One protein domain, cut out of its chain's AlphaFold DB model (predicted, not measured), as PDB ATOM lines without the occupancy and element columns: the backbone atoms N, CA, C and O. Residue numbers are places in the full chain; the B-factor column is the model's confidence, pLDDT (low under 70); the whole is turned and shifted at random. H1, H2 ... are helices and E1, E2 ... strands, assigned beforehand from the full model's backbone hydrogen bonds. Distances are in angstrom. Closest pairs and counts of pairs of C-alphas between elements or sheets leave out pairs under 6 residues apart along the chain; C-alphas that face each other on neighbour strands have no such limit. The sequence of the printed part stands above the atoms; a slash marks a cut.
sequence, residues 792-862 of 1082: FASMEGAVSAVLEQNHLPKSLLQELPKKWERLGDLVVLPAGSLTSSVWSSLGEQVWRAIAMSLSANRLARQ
ATOM      1  N   PHE A 792      43.804  47.492  30.211       87.38
ATOM      2  CA  PHE A 792      42.995  46.667  29.309       87.38
ATOM      3  C   PHE A 792      42.072  47.518  28.427       87.38
ATOM      4  O   PHE A 792      42.049  47.305  27.225       87.38
ATOM      5  N   ALA A 793      41.373  48.516  28.982       83.94
ATOM      6  CA  ALA A 793      40.515  49.401  28.189       83.94
ATOM      7  C   ALA A 793      41.323  50.258  27.195       83.94
ATOM      8  O   ALA A 793      40.859  50.533  26.090       83.94
ATOM      9  N   SER A 794      42.554  50.648  27.555       85.06
ATOM     10  CA  SER A 794      43.467  51.330  26.629       85.06
ATOM     11  C   SER A 794      43.926  50.415  25.488       85.06
ATOM     12  O   SER A 794      44.098  50.895  24.369       85.06
ATOM     13  N   MET A 795      44.126  49.121  25.755       92.75
ATOM     14  CA  MET A 795      44.488  48.116  24.750       92.75
ATOM     15  C   MET A 795      43.302  47.765  23.847       92.75
ATOM     16  O   MET A 795      43.438  47.775  22.630       92.75
ATOM     17  N   GLU A 796      42.130  47.525  24.429       92.44
ATOM     18  CA  GLU A 796      40.871  47.257  23.726       92.44
ATOM     19  C   GLU A 796      40.507  48.402  22.768       92.44
ATOM     20  O   GLU A 796      40.220  48.156  21.597       92.44
ATOM     21  N   GLY A 797      40.624  49.660  23.214       89.56
ATOM     22  CA  GLY A 797      40.431  50.833  22.356       89.56
ATOM     23  C   GLY A 797      41.471  50.950  21.235       89.56
ATOM     24  O   GLY A 797      41.105  51.181  20.083       89.56
ATOM     25  N   ALA A 798      42.759  50.746  21.540       91.19
ATOM     26  CA  ALA A 798      43.831  50.811  20.544       91.19
ATOM     27  C   ALA A 798      43.702  49.716  19.469       91.19
ATOM     28  O   ALA A 798      43.894  49.986  18.284       91.19
ATOM     29  N   VAL A 799      43.331  48.496  19.864       92.69
ATOM     30  CA  VAL A 799      43.120  47.374  18.939       92.69
ATOM     31  C   VAL A 799      41.808  47.533  18.163       92.69
ATOM     32  O   VAL A 799      41.805  47.247  16.970       92.69
ATOM     33  N   SER A 800      40.727  48.063  18.758       92.38
ATOM     34  CA  SER A 800      39.486  48.372  18.014       92.38
ATOM     35  C   SER A 800      39.758  49.325  16.852       92.38
ATOM     36  O   SER A 800      39.280  49.078  15.749       92.38
ATOM     37  N   ALA A 801      40.584  50.357  17.062       90.31
ATOM     38  CA  ALA A 801      40.967  51.286  15.999       90.31
ATOM     39  C   ALA A 801      41.765  50.601  14.870       90.31
ATOM     40  O   ALA A 801      41.533  50.890  13.699       90.31
ATOM     41  N   VAL A 802      42.663  49.662  15.196       91.81
ATOM     42  CA  VAL A 802      43.406  48.875  14.190       91.81
ATOM     43  C   VAL A 802      42.480  47.926  13.417       91.81
ATOM     44  O   VAL A 802      42.617  47.805  12.201       91.81
ATOM     45  N   LEU A 803      41.513  47.286  14.083       90.94
ATOM     46  CA  LEU A 803      40.520  46.432  13.420       90.94
ATOM     47  C   LEU A 803      39.610  47.243  12.484       90.94
ATOM     48  O   LEU A 803      39.400  46.839  11.345       90.94
ATOM     49  N   GLU A 804      39.132  48.409  12.929       90.62
ATOM     50  CA  GLU A 804      38.323  49.334  12.121       90.62
ATOM     51  C   GLU A 804      39.069  49.806  10.863       90.62
ATOM     52  O   GLU A 804      38.503  49.763   9.772       90.62
ATOM     53  N   GLN A 805      40.347  50.183  10.996       91.44
ATOM     54  CA  GLN A 805      41.205  50.609   9.878       91.44
ATOM     55  C   GLN A 805      41.442  49.511   8.832       91.44
ATOM     56  O   GLN A 805      41.649  49.827   7.665       91.44
ATOM     57  N   ASN A 806      41.406  48.240   9.237       88.69
ATOM     58  CA  ASN A 806      41.601  47.085   8.355       88.69
ATOM     59  C   ASN A 806      40.273  46.407   7.950       88.69
ATOM     60  O   ASN A 806      40.288  45.314   7.391       88.69
ATOM     61  N   HIS A 807      39.121  47.027   8.246       90.00
ATOM     62  CA  HIS A 807      37.773  46.485   8.004       90.00
ATOM     63  C   HIS A 807      37.508  45.096   8.629       90.00
ATOM     64  O   HIS A 807      36.682  44.323   8.141       90.00
ATOM     65  N   LEU A 808      38.183  44.780   9.738       86.69
ATOM     66  CA  LEU A 808      38.078  43.500  10.439       86.69
ATOM     67  C   LEU A 808      36.997  43.515  11.537       86.69
ATOM     68  O   LEU A 808      36.734  44.552  12.154       86.69
ATOM     69  N   PRO A 809      36.364  42.363  11.833       85.19
ATOM     70  CA  PRO A 809      35.244  42.307  12.763       85.19
ATOM     71  C   PRO A 809      35.685  42.480  14.223       85.19
ATOM     72  O   PRO A 809      36.595  41.808  14.713       85.19
ATOM     73  N   LYS A 810      34.956  43.317  14.972       83.69
ATOM     74  CA  LYS A 810      35.207  43.579  16.404       83.69
ATOM     75  C   LYS A 810      35.064  42.355  17.319       83.69
ATOM     76  O   LYS A 810      35.478  42.422  18.472       83.69
ATOM     77  N   SER A 811      34.524  41.236  16.832       83.69
ATOM     78  CA  SER A 811      34.523  39.953  17.552       83.69
ATOM     79  C   SER A 811      35.935  39.489  17.926       83.69
ATOM     80  O   SER A 811      36.107  38.895  18.986       83.69
ATOM     81  N   LEU A 812      36.948  39.841  17.127       81.88
ATOM     82  CA  LEU A 812      38.358  39.556  17.404       81.88
ATOM     83  C   LEU A 812      38.839  40.148  18.745       81.88
ATOM     84  O   LEU A 812      39.695  39.561  19.400       81.88
ATOM     85  N   LEU A 813      38.235  41.235  19.246       86.38
ATOM     86  CA  LEU A 813      38.559  41.790  20.573       86.38
ATOM     87  C   LEU A 813      38.349  40.781  21.723       86.38
ATOM     88  O   LEU A 813      38.920  40.953  22.798       86.38
ATOM     89  N   GLN A 814      37.582  39.705  21.509       84.19
ATOM     90  CA  GLN A 814      37.400  38.626  22.487       84.19
ATOM     91  C   GLN A 814      38.665  37.773  22.703       84.19
ATOM     92  O   GLN A 814      38.810  37.187  23.775       84.19
ATOM     93  N   GLU A 815      39.603  37.737  21.745       84.81
ATOM     94  CA  GLU A 815      40.905  37.061  21.899       84.81
ATOM     95  C   GLU A 815      41.918  37.875  22.738       84.81
ATOM     96  O   GLU A 815      43.007  37.379  23.044       84.81
ATOM     97  N   LEU A 816      41.593  39.120  23.122       89.12
ATOM     98  CA  LEU A 816      42.512  39.974  23.877       89.12
ATOM     99  C   LEU A 816      42.733  39.459  25.313       89.12
ATOM    100  O   LEU A 816      41.779  39.271  26.078       89.12
ATOM    101  N   PRO A 817      43.996  39.289  25.746       88.88
ATOM    102  CA  PRO A 817      44.292  38.711  27.047       88.88
ATOM    103  C   PRO A 817      43.931  39.655  28.199       88.88
ATOM    104  O   PRO A 817      44.505  40.727  28.375       88.88
ATOM    105  N   LYS A 818      43.025  39.200  29.073       84.88
ATOM    106  CA  LYS A 818      42.608  39.915  30.298       84.88
ATOM    107  C   LYS A 818      43.668  39.881  31.429       84.88
ATOM    108  O   LYS A 818      43.409  40.389  32.520       84.88
ATOM    109  N   LYS A 819      44.845  39.273  31.194       85.38
ATOM    110  CA  LYS A 819      46.040  39.226  32.069       85.38
ATOM    111  C   LYS A 819      47.313  39.044  31.233       85.38
ATOM    112  O   LYS A 819      47.272  38.343  30.230       85.38
ATOM    113  N   TRP A 820      48.437  39.580  31.701       92.25
ATOM    114  CA  TRP A 820      49.776  39.425  31.114       92.25
ATOM    115  C   TRP A 820      50.846  39.561  32.210       92.25
ATOM    116  O   TRP A 820      50.577  40.115  33.279       92.25
ATOM    117  N   GLU A 821      52.055  39.072  31.948       90.56
ATOM    118  CA  GLU A 821      53.243  39.315  32.774       90.56
ATOM    119  C   GLU A 821      54.065  40.491  32.216       90.56
ATOM    120  O   GLU A 821      53.848  40.949  31.091       90.56
ATOM    121  N   ARG A 822      55.005  41.020  33.013       90.31
ATOM    122  CA  ARG A 822      55.844  42.162  32.620       90.31
ATOM    123  C   ARG A 822      57.279  42.017  33.125       90.31
ATOM    124  O   ARG A 822      57.516  41.897  34.326       90.31
ATOM    125  N   LEU A 823      58.230  42.102  32.202       88.94
ATOM    126  CA  LEU A 823      59.668  42.021  32.441       88.94
ATOM    127  C   LEU A 823      60.312  43.331  31.956       88.94
ATOM    128  O   LEU A 823      60.697  43.463  30.798       88.94
ATOM    129  N   GLY A 824      60.349  44.338  32.832       85.19
ATOM    130  CA  GLY A 824      60.827  45.681  32.484       85.19
ATOM    131  C   GLY A 824      59.880  46.401  31.516       85.19
ATOM    132  O   GLY A 824      58.761  46.776  31.884       85.19
ATOM    133  N   ASP A 825      60.333  46.606  30.282       89.19
ATOM    134  CA  ASP A 825      59.588  47.174  29.150       89.19
ATOM    135  C   ASP A 825      59.002  46.116  28.192       89.19
ATOM    136  O   ASP A 825      58.274  46.489  27.270       89.19
ATOM    137  N   LEU A 826      59.282  44.825  28.415       93.50
ATOM    138  CA  LEU A 826      58.662  43.702  27.709       93.50
ATOM    139  C   LEU A 826      57.373  43.267  28.419       93.50
ATOM    140  O   LEU A 826      57.378  42.966  29.616       93.50
ATOM    141  N   VAL A 827      56.273  43.180  27.671       94.69
ATOM    142  CA  VAL A 827      55.033  42.523  28.113       94.69
ATOM    143  C   VAL A 827      54.958  41.110  27.542       94.69
ATOM    144  O   VAL A 827      55.263  40.886  26.372       94.69
ATOM    145  N   VAL A 828      54.537  40.162  28.379       93.31
ATOM    146  CA  VAL A 828      54.456  38.731  28.067       93.31
ATOM    147  C   VAL A 828      53.000  38.269  28.164       93.31
ATOM    148  O   VAL A 828      52.409  38.236  29.245       93.31
ATOM    149  N   LEU A 829      52.408  37.932  27.020       93.69
ATOM    150  CA  LEU A 829      51.026  37.472  26.892       93.69
ATOM    151  C   LEU A 829      50.905  35.955  27.156       93.69
ATOM    152  O   LEU A 829      51.827  35.213  26.816       93.69
ATOM    153  N   PRO A 830      49.775  35.459  27.696       92.06
ATOM    154  CA  PRO A 830      49.509  34.025  27.834       92.06
ATOM    155  C   PRO A 830      49.585  33.261  26.505       92.06
ATOM    156  O   PRO A 830      49.203  33.797  25.464       92.06
ATOM    157  N   ALA A 831      49.996  31.991  26.539       85.81
ATOM    158  CA  ALA A 831      50.300  31.206  25.334       85.81
ATOM    159  C   ALA A 831      49.136  31.067  24.331       85.81
ATOM    160  O   ALA A 831      49.359  31.063  23.125       85.81
ATOM    161  N   GLY A 832      47.893  31.012  24.815       83.81
ATOM    162  CA  GLY A 832      46.689  30.946  23.975       83.81
ATOM    163  C   GLY A 832      46.169  32.293  23.455       83.81
ATOM    164  O   GLY A 832      45.053  32.336  22.955       83.81
ATOM    165  N   SER A 833      46.910  33.395  23.616       87.06
ATOM    166  CA  SER A 833      46.438  34.737  23.230       87.06
ATOM    167  C   SER A 833      46.733  35.041  21.765       87.06
ATOM    168  O   SER A 833      47.875  34.862  21.333       87.06
ATOM    169  N   LEU A 834      45.755  35.604  21.047       86.31
ATOM    170  CA  LEU A 834      45.929  36.188  19.707       86.31
ATOM    171  C   LEU A 834      46.545  35.184  18.712       86.31
ATOM    172  O   LEU A 834      47.554  35.447  18.053       86.31
ATOM    173  N   THR A 835      45.988  33.971  18.699       81.69
ATOM    174  CA  THR A 835      46.505  32.801  17.968       81.69
ATOM    175  C   THR A 835      45.838  32.585  16.614       81.69
ATOM    176  O   THR A 835      46.382  31.831  15.806       81.69
ATOM    177  N   SER A 836      44.705  33.240  16.328       82.06
ATOM    178  CA  SER A 836      44.088  33.172  15.000       82.06
ATOM    179  C   SER A 836      44.968  33.832  13.925       82.06
ATOM    180  O   SER A 836      45.727  34.772  14.180       82.06
ATOM    181  N   SER A 837      44.886  33.329  12.690       80.44
ATOM    182  CA  SER A 837      45.744  33.752  11.569       80.44
ATOM    183  C   SER A 837      45.609  35.236  11.203       80.44
ATOM    184  O   SER A 837      46.544  35.816  10.654       80.44
ATOM    185  N   VAL A 838      44.483  35.862  11.557       85.06
ATOM    186  CA  VAL A 838      44.187  37.279  11.296       85.06
ATOM    187  C   VAL A 838      45.151  38.216  12.036       85.06
ATOM    188  O   VAL A 838      45.537  39.259  11.505       85.06
ATOM    189  N   TRP A 839      45.620  37.843  13.233       87.06
ATOM    190  CA  TRP A 839      46.626  38.641  13.945       87.06
ATOM    191  C   TRP A 839      47.992  38.582  13.270       87.06
ATOM    192  O   TRP A 839      48.695  39.587  13.223       87.06
ATOM    193  N   SER A 840      48.348  37.433  12.690       79.00
ATOM    194  CA  SER A 840      49.586  37.282  11.921       79.00
ATOM    195  C   SER A 840      49.587  38.142  10.653       79.00
ATOM    196  O   SER A 840      50.644  38.644  10.282       79.00
ATOM    197  N   SER A 841      48.428  38.367  10.017       82.81
ATOM    198  CA  SER A 841      48.311  39.284   8.871       82.81
ATOM    199  C   SER A 841      48.266  40.767   9.262       82.81
ATOM    200  O   SER A 841      48.707  41.600   8.478       82.81
ATOM    201  N   LEU A 842      47.788  41.111  10.466       85.69
ATOM    202  CA  LEU A 842      47.898  42.473  11.021       85.69
ATOM    203  C   LEU A 842      49.323  42.807  11.497       85.69
ATOM    204  O   LEU A 842      49.758  43.959  11.427       85.69
ATOM    205  N   GLY A 843      50.038  41.801  12.007       82.81
ATOM    206  CA  GLY A 843      51.452  41.860  12.356       82.81
ATOM    207  C   GLY A 843      51.843  43.062  13.225       82.81
ATOM    208  O   GLY A 843      51.209  43.388  14.229       82.81
ATOM    209  N   GLU A 844      52.921  43.730  12.821       87.25
ATOM    210  CA  GLU A 844      53.562  44.823  13.560       87.25
ATOM    211  C   GLU A 844      52.599  45.967  13.945       87.25
ATOM    212  O   GLU A 844      52.768  46.571  15.006       87.25
ATOM    213  N   GLN A 845      51.555  46.246  13.149       88.88
ATOM    214  CA  GLN A 845      50.593  47.315  13.455       88.88
ATOM    215  C   GLN A 845      49.832  47.030  14.760       88.88
ATOM    216  O   GLN A 845      49.734  47.905  15.626       88.88
ATOM    217  N   VAL A 846      49.320  45.805  14.928       92.00
ATOM    218  CA  VAL A 846      48.548  45.431  16.121       92.00
ATOM    219  C   VAL A 846      49.455  45.156  17.320       92.00
ATOM    220  O   VAL A 846      49.143  45.593  18.431       92.00
ATOM    221  N   TRP A 847      50.618  44.526  17.119       94.06
ATOM    222  CA  TRP A 847      51.550  44.258  18.219       94.06
ATOM    223  C   TRP A 847      52.109  45.548  18.832       94.06
ATOM    224  O   TRP A 847      52.172  45.668  20.059       94.06
ATOM    225  N   ARG A 848      52.426  46.552  18.004       93.00
ATOM    226  CA  ARG A 848      52.850  47.880  18.466       93.00
ATOM    227  C   ARG A 848      51.733  48.620  19.206       93.00
ATOM    228  O   ARG A 848      51.996  49.237  20.238       93.00
ATOM    229  N   ALA A 849      50.487  48.540  18.732       91.88
ATOM    230  CA  ALA A 849      49.334  49.127  19.422       91.88
ATOM    231  C   ALA A 849      49.116  48.505  20.818       91.88
ATOM    232  O   ALA A 849      48.890  49.229  21.793       91.88
ATOM    233  N   ILE A 850      49.260  47.181  20.939       93.50
ATOM    234  CA  ILE A 850      49.196  46.456  22.219       93.50
ATOM    235  C   ILE A 850      50.360  46.850  23.140       93.50
ATOM    236  O   ILE A 850      50.135  47.153  24.310       93.50
ATOM    237  N   ALA A 851      51.596  46.915  22.634       92.00
ATOM    238  CA  ALA A 851      52.749  47.318  23.440       92.00
ATOM    239  C   ALA A 851      52.574  48.739  24.015       92.00
ATOM    240  O   ALA A 851      52.611  48.927  25.234       92.00
ATOM    241  N   MET A 852      52.285  49.727  23.159       90.56
ATOM    242  CA  MET A 852      52.141  51.129  23.575       90.56
ATOM    243  C   MET A 852      50.988  51.335  24.571       90.56
ATOM    244  O   MET A 852      51.155  52.052  25.557       90.56
ATOM    245  N   SER A 853      49.837  50.688  24.359       92.25
ATOM    246  CA  SER A 853      48.673  50.801  25.258       92.25
ATOM    247  C   SER A 853      48.884  50.152  26.632       92.25
ATOM    248  O   SER A 853      48.304  50.599  27.621       92.25
ATOM    249  N   LEU A 854      49.770  49.155  26.725       91.31
ATOM    250  CA  LEU A 854      50.221  48.563  27.988       91.31
ATOM    251  C   LEU A 854      51.460  49.269  28.583       91.31
ATOM    252  O   LEU A 854      52.071  48.773  29.537       91.31
ATOM    253  N   SER A 855      51.815  50.450  28.057       89.19
ATOM    254  CA  SER A 855      52.984  51.251  28.448       89.19
ATOM    255  C   SER A 855      54.285  50.446  28.384       89.19
ATOM    256  O   SER A 855      55.049  50.394  29.356       89.19
ATOM    257  N   ALA A 856      54.493  49.749  27.271       90.81
ATOM    258  CA  ALA A 856      55.601  48.842  26.999       90.81
ATOM    259  C   ALA A 856      56.178  49.105  25.596       90.81
ATOM    260  O   ALA A 856      55.478  49.591  24.710       90.81
ATOM    261  N   ASN A 857      57.452  48.768  25.391       91.19
ATOM    262  CA  ASN A 857      58.125  48.949  24.098       91.19
ATOM    263  C   ASN A 857      58.188  47.649  23.290       91.19
ATOM    264  O   ASN A 857      58.508  47.672  22.107       91.19
ATOM    265  N   ARG A 858      57.950  46.504  23.941       94.56
ATOM    266  CA  ARG A 858      58.133  45.169  23.368       94.56
ATOM    267  C   ARG A 858      57.011  44.242  23.810       94.56
ATOM    268  O   ARG A 858      56.494  44.367  24.924       94.56
ATOM    269  N   LEU A 859      56.665  43.291  22.950       94.88
ATOM    270  CA  LEU A 859      55.591  42.328  23.179       94.88
ATOM    271  C   LEU A 859      56.078  40.920  22.860       94.88
ATOM    272  O   LEU A 859      56.689  40.702  21.819       94.88
ATOM    273  N   ALA A 860      55.764  39.960  23.718       94.31
ATOM    274  CA  ALA A 860      56.000  38.543  23.486       94.31
ATOM    275  C   ALA A 860      54.818  37.697  23.974       94.31
ATOM    276  O   ALA A 860      53.953  38.182  24.703       94.31
ATOM    277  N   ARG A 861      54.792  36.418  23.598       92.62
ATOM    278  CA  ARG A 861      53.787  35.426  23.988       92.62
ATOM    279  C   ARG A 861      54.465  34.192  24.576       92.62
ATOM    280  O   ARG A 861      55.428  33.683  24.007       92.62
ATOM    281  N   GLN A 862      53.963  33.725  25.719       91.31
ATOM    282  CA  GLN A 862      54.412  32.493  26.370       91.31
ATOM    283  C   GLN A 862      54.314  31.302  25.407       91.31
ATOM    284  O   GLN A 862      53.414  31.230  24.576       91.31
TER     285      GLN A 862
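This is residues 792 to 862 of the 1082 residues of a protein of Marchantia polymorpha (UniProt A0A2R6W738). A small three-stranded sheet sits at one end of an elongated body; H4 crosses over one face of it, H1 runs side by side with H4, H2 folds back on H1, and H3 lies toward the other end. The printed part has 71 residues, in the order H1 H2 E1 E2 H3 H4 E3. The sheet, E1 E2 E3, is mixed, and the class is mixed, helices and strands. The whole is compact, radius of gyration of the C-alphas 11.1 A, spanning 34 by 21 by 19 A.

The strands are E1, residues 821 to 823, E2, 826 to 829, and E3, 858 to 861, 10.7 A long. The helices are H4, residues 844 to 853, 14.0 A; H1, 792 to 805, 19.9 A; H2, 810 to 815; and H3, 837 to 842. C-alpha 792 is at (42.995, 46.667, 29.309), C-alpha 861 at (53.787, 35.426, 23.988).

E1 and E2 form an antiparallel hairpin, with N 821 and O 828 2.9 A apart. E2 and E3 are parallel, with N 829 and O 860 2.8 A apart. E2, H3 H4, E3 is a strand-helix-strand unit, two parallel neighbour strands with helices between, its crossover right-handed. H4 is on the sheet, making two layers, helix on one face; it lies over E3, with the C-alphas of Ala 851 and Leu 859 closest at 5.7 A. H1 touches H4 at a shallow tilt of 28 degrees, opposite ways, the closest C-alphas being Met 795 and Ser 853, 5.0 A. H1 and H2 form a helical hairpin and touch, closest C-alphas Ser 800 and Lys 810, 6.6 A. H3 is close to H4 but not clearly touching, closest C-alphas Trp 839 and Val 846, 7.4 A. In H1, H3 and H4 every O i to N i+4 pair is within hydrogen-bond range; in H2 0 of 2 are, but 3 of 3 O i to N i+3 pairs.

The C-alphas farthest apart, His 807 and Gly 824, are 33.6 A apart. The printed part has no cut, and no link is long. Mean pLDDT of the printed part is 88.8; no printed residue is under 70.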